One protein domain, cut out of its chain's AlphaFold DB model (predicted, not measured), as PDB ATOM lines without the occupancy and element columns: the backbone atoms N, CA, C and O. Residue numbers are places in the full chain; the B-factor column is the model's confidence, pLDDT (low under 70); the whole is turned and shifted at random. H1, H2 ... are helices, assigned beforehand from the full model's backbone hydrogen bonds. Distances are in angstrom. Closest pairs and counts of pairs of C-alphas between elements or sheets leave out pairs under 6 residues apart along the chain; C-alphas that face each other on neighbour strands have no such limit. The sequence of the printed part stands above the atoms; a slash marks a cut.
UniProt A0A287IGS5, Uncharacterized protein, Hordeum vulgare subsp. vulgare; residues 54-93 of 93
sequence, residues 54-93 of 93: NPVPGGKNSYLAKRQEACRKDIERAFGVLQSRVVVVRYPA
ATOM      1  N   ASN A  54      90.530 144.833 139.210       74.44
ATOM      2  CA  ASN A  54      89.407 143.895 139.129       74.44
ATOM      3  C   ASN A  54      88.044 144.479 139.588       74.44
ATOM      4  O   ASN A  54      87.423 143.969 140.524       74.44
ATOM      5  N   PRO A  55      87.564 145.573 138.965       78.06
ATOM      6  CA  PRO A  55      86.310 146.190 139.368       78.06
ATOM      7  C   PRO A  55      85.126 145.271 139.044       78.06
ATOM      8  O   PRO A  55      85.043 144.717 137.948       78.06
ATOM      9  N   VAL A  56      84.163 145.174 139.967       83.44
ATOM     10  CA  VAL A  56      82.927 144.401 139.755       83.44
ATOM     11  C   VAL A  56      82.212 144.893 138.483       83.44
ATOM     12  O   VAL A  56      81.901 146.091 138.397       83.44
ATOM     13  N   PRO A  57      81.947 144.014 137.495       77.88
ATOM     14  CA  PRO A  57      81.293 144.393 136.246       77.88
ATOM     15  C   PRO A  57      79.928 145.051 136.477       77.88
ATOM     16  O   PRO A  57      79.158 144.627 137.333       77.88
ATOM     17  N   GLY A  58      79.623 146.100 135.711       78.12
ATOM     18  CA  GLY A  58      78.323 146.785 135.756       78.12
ATOM     19  C   GLY A  58      78.178 147.839 136.860       78.12
ATOM     20  O   GLY A  58      77.208 148.591 136.855       78.12
ATOM     21  N   GLY A  59      79.148 147.959 137.773       81.75
ATOM     22  CA  GLY A  59      79.161 148.996 138.810       81.75
ATOM     23  C   GLY A  59      79.856 150.298 138.391       81.75
ATOM     24  O   GLY A  59      80.648 150.328 137.443       81.75
ATOM     25  N   LYS A  60      79.645 151.371 139.170       79.62
ATOM     26  CA  LYS A  60      80.314 152.683 139.003       79.62
ATOM     27  C   LYS A  60      81.845 152.563 138.970       79.62
ATOM     28  O   LYS A  60      82.502 153.241 138.185       79.62
ATOM     29  N   ASN A  61      82.398 151.640 139.758       77.56
ATOM     30  CA  ASN A  61      83.835 151.369 139.808       77.56
ATOM     31  C   ASN A  61      84.370 150.798 138.486       77.56
ATOM     32  O   ASN A  61      85.465 151.162 138.072       77.56
ATOM     33  N   SER A  62      83.590 149.968 137.781       81.25
ATOM     34  CA  SER A  62      83.985 149.434 136.467       81.25
ATOM     35  C   SER A  62      84.010 150.513 135.389       81.25
ATOM     36  O   SER A  62      84.905 150.526 134.545       81.25
ATOM     37  N   TYR A  63      83.071 151.460 135.450       81.69
ATOM     38  CA  TYR A  63      83.061 152.619 134.566       81.69
ATOM     39  C   TYR A  63      84.257 153.537 134.834       81.69
ATOM     40  O   TYR A  63      84.950 153.928 133.896       81.69
ATOM     41  N   LEU A  64      84.536 153.828 136.112       80.31
ATOM     42  CA  LEU A  64      85.686 154.634 136.520       80.31
ATOM     43  C   LEU A  64      87.000 154.001 136.046       80.31
ATOM     44  O   LEU A  64      87.791 154.677 135.396       80.31
ATOM     45  N   ALA A  65      87.186 152.703 136.295       82.06
ATOM     46  CA  ALA A  65      88.384 151.976 135.894       82.06
ATOM     47  C   ALA A  65      88.578 151.977 134.371       82.06
ATOM     48  O   ALA A  65      89.676 152.255 133.899       82.06
ATOM     49  N   LYS A  66      87.512 151.762 133.584       84.19
ATOM     50  CA  LYS A  66      87.578 151.859 132.112       84.19
ATOM     51  C   LYS A  66      88.009 153.247 131.642       84.19
ATOM     52  O   LYS A  66      88.793 153.357 130.704       84.19
ATOM     53  N   ARG A  67      87.494 154.304 132.275       84.50
ATOM     54  CA  ARG A  67      87.807 155.691 131.904       84.50
ATOM     55  C   ARG A  67      89.234 156.078 132.294       84.50
ATOM     56  O   ARG A  67      89.922 156.708 131.499       84.50
ATOM     57  N   GLN A  68      89.690 155.640 133.468       79.56
ATOM     58  CA  GLN A  68      91.078 155.794 133.914       79.56
ATOM     59  C   GLN A  68      92.047 155.074 132.969       79.56
ATOM     60  O   GLN A  68      93.028 155.665 132.528       79.56
ATOM     61  N   GLU A  69      91.728 153.836 132.595       82.31
ATOM     62  CA  GLU A  69      92.525 153.030 131.670       82.31
ATOM     63  C   GLU A  69      92.601 153.646 130.263       82.31
ATOM     64  O   GLU A  69      93.662 153.633 129.640       82.31
ATOM     65  N   ALA A  70      91.502 154.221 129.764       84.06
ATOM     66  CA  ALA A  70      91.493 154.926 128.481       84.06
ATOM     67  C   ALA A  70      92.417 156.153 128.501       84.06
ATOM     68  O   ALA A  70      93.309 156.256 127.661       84.06
ATOM     69  N   CYS A  71      92.279 157.025 129.509       80.75
ATOM     70  CA  CYS A  71      93.163 158.183 129.662       80.75
ATOM     71  C   CYS A  71      94.636 157.772 129.803       80.75
ATOM     72  O   CYS A  71      95.508 158.419 129.230       80.75
ATOM     73  N   ARG A  72      94.922 156.681 130.527       78.06
ATOM     74  CA  ARG A  72      96.282 156.142 130.666       78.06
ATOM     75  C   ARG A  72      96.867 155.750 129.309       78.06
ATOM     76  O   ARG A  72      97.979 156.159 128.991       78.06
ATOM     77  N   LYS A  73      96.112 155.013 128.489       80.94
ATOM     78  CA  LYS A  73      96.554 154.605 127.144       80.94
ATOM     79  C   LYS A  73      96.833 155.793 126.233       80.94
ATOM     80  O   LYS A  73      97.795 155.746 125.469       80.94
ATOM     81  N   ASP A  74      96.030 156.848 126.318       80.31
ATOM     82  CA  ASP A  74      96.262 158.066 125.539       80.31
ATOM     83  C   ASP A  74      97.568 158.758 125.955       80.31
ATOM     84  O   ASP A  74      98.357 159.150 125.091       80.31
ATOM     85  N   ILE A  75      97.842 158.836 127.263       72.94
ATOM     86  CA  ILE A  75      99.095 159.384 127.801       72.94
ATOM     87  C   ILE A  75     100.290 158.536 127.356       72.94
ATOM     88  O   ILE A  75     101.259 159.086 126.840       72.94
ATOM     89  N   GLU A  76     100.222 157.212 127.499       78.19
ATOM     90  CA  GLU A  76     101.298 156.300 127.085       78.19
ATOM     91  C   GLU A  76     101.558 156.360 125.585       78.19
ATOM     92  O   GLU A  76     102.710 156.383 125.151       78.19
ATOM     93  N   ARG A  77     100.497 156.447 124.776       81.00
ATOM     94  CA  ARG A  77     100.617 156.612 123.328       81.00
ATOM     95  C   ARG A  77     101.277 157.944 122.981       81.00
ATOM     96  O   ARG A  77     102.172 157.965 122.134       81.00
ATOM     97  N   ALA A  78     100.866 159.039 123.620       76.81
ATOM     98  CA  ALA A  78     101.476 160.349 123.418       76.81
ATOM     99  C   ALA A  78     102.954 160.350 123.840       76.81
ATOM    100  O   ALA A  78     103.801 160.819 123.081       76.81
ATOM    101  N   PHE A  79     103.280 159.754 124.990       72.94
ATOM    102  CA  PHE A  79     104.657 159.603 125.460       72.94
ATOM    103  C   PHE A  79     105.499 158.729 124.533       72.94
ATOM    104  O   PHE A  79     106.613 159.118 124.208       72.94
ATOM    105  N   GLY A  80     104.976 157.607 124.034       73.12
ATOM    106  CA  GLY A  80     105.678 156.764 123.062       73.12
ATOM    107  C   GLY A  80     105.965 157.500 121.749       73.12
ATOM    108  O   GLY A  80     107.063 157.404 121.191       73.12
ATOM    109  N   VAL A  81     105.016 158.316 121.272       77.31
ATOM    110  CA  VAL A  81     105.233 159.197 120.112       77.31
ATOM    111  C   VAL A  81     106.293 160.259 120.422       77.31
ATOM    112  O   VAL A  81     107.190 160.470 119.607       77.31
ATOM    113  N   LEU A  82     106.252 160.887 121.598       71.38
ATOM    114  CA  LEU A  82     107.258 161.866 122.017       71.38
ATOM    115  C   LEU A  82     108.651 161.233 122.153       71.38
ATOM    116  O   LEU A  82     109.609 161.777 121.617       71.38
ATOM    117  N   GLN A  83     108.765 160.051 122.760       65.56
ATOM    118  CA  GLN A  83     110.012 159.286 122.881       65.56
ATOM    119  C   GLN A  83     110.586 158.864 121.524       65.56
ATOM    120  O   GLN A  83     111.803 158.788 121.363       65.56
ATOM    121  N   SER A  84     109.738 158.563 120.537       68.19
ATOM    122  CA  SER A  84     110.206 158.208 119.189       68.19
ATOM    123  C   SER A  84     110.665 159.414 118.365       68.19
ATOM    124  O   SER A  84     111.508 159.251 117.485       68.19
ATOM    125  N   ARG A  85     110.137 160.614 118.643       67.94
ATOM    126  CA  ARG A  85     110.414 161.837 117.868       67.94
ATOM    127  C   ARG A  85     111.424 162.777 118.522       67.94
ATOM    128  O   ARG A  85     112.055 163.558 117.818       67.94
ATOM    129  N   VAL A  86     111.587 162.716 119.841       61.91
ATOM    130  CA  VAL A  86     112.461 163.606 120.613       61.91
ATOM    131  C   VAL A  86     113.549 162.772 121.292       61.91
ATOM    132  O   VAL A  86     113.317 162.127 122.312       61.91
ATOM    133  N   VAL A  87     114.760 162.800 120.722       57.47
ATOM    134  CA  VAL A  87     115.920 161.994 121.165       57.47
ATOM    135  C   VAL A  87     116.306 162.274 122.624       57.47
ATOM    136  O   VAL A  87     116.691 161.356 123.342       57.47
ATOM    137  N   VAL A  88     116.101 163.509 123.091       56.75
ATOM    138  CA  VAL A  88     116.337 163.937 124.484       56.75
ATOM    139  C   VAL A  88     115.483 163.161 125.498       56.75
ATOM    140  O   VAL A  88     115.904 162.977 126.632       56.75
ATOM    141  N   VAL A  89     114.309 162.651 125.108       53.00
ATOM    142  CA  VAL A  89     113.444 161.868 126.013       53.00
ATOM    143  C   VAL A  89     113.924 160.413 126.134       53.00
ATOM    144  O   VAL A  89     113.628 159.756 127.126       53.00
ATOM    145  N   ARG A  90     114.685 159.899 125.153       47.75
ATOM    146  CA  ARG A  90     115.277 158.546 125.198       47.75
ATOM    147  C   ARG A  90     116.558 158.470 126.026       47.75
ATOM    148  O   ARG A  90     116.860 157.405 126.552       47.75
ATOM    149  N   TYR A  91     117.297 159.572 126.117       49.34
ATOM    150  CA  TYR A  91     118.545 159.674 126.870       49.34
ATOM    151  C   TYR A  91     118.546 160.985 127.663       49.34
ATOM    152  O   TYR A  91     119.037 161.996 127.155       49.34
ATOM    153  N   PRO A  92     117.973 161.005 128.880       45.34
ATOM    154  CA  PRO A  92     118.222 162.101 129.802       45.34
ATOM    155  C   PRO A  92     119.715 162.072 130.163       45.34
ATOM    156  O   PRO A  92     120.232 161.018 130.539       45.34
ATOM    157  N   ALA A  93     120.403 163.194 129.948       47.00
ATOM    158  CA  ALA A  93     121.795 163.383 130.352       47.00
ATOM    159  C   ALA A  93     121.950 163.335 131.877       47.00
ATOM    160  O   ALA A  93     120.998 163.765 132.573       47.00
TER     161      ALA A  93
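Overview. This is residues 54 to 93 of the 93 residues of an uncharacterized protein of Hordeum vulgare subsp. vulgare (UniProt A0A287IGS5). What shape do these coordinates draw? Residues 54 to 59 make a short hook that turns into one long, straight helix, H1, which makes nearly the whole length of a thin rod; at its far end the tiny helix H2 and a short tail, residues 91 to 93, make a corner. What is it made of? The printed part has 40 residues with two named helices, H1 then H2, and no named strand, and its class is all helix. How spread out is it? It is extended, with a radius of gyration of the C-alphas of 15.3 A and spans of 45 by 15 by 9 A.

Along the chain. Where does the first helix run? H1 holds residues 60 to 85, from C-alpha 60 at (80.314, 152.683, 139.003) to C-alpha 85 at (110.414, 161.837, 117.868), 37.9 A from first to last C-alpha. Where is the second? H2 holds residues 87 to 90, 5.3 A long, and ends at C-alpha 90 at (115.277, 158.546, 125.198).

Arrangement. How do the two helices meet? H1 and H2 touch only at the corner by their tight link of 1 residue, and H1 does so with residues 82 to 84 alone. Their closest C-alphas are those of Gln 83 and Val 89, 5.3 A apart. Which stretches stand free? Residues 56 to 61 do, and so do residues 67 to 78, which belong to H1. What do the backbones show? In H1 every O i to N i+4 pair is within hydrogen-bond range; H2, with 4 residues, is too short for such a pair, and its 1 pair of O i to N i+3 is within range.

Size, cuts and confidence. How far does it reach? The two C-alphas farthest apart, those of Gly 58 and Ala 93, are 46.8 A apart. Is anything missing? The printed part has no cut from residue 54 to residue 93, the chain's last residue. Where is the model's confidence low? The mean pLDDT of the printed part is 72.9, and residues 83 to 93 are under 70.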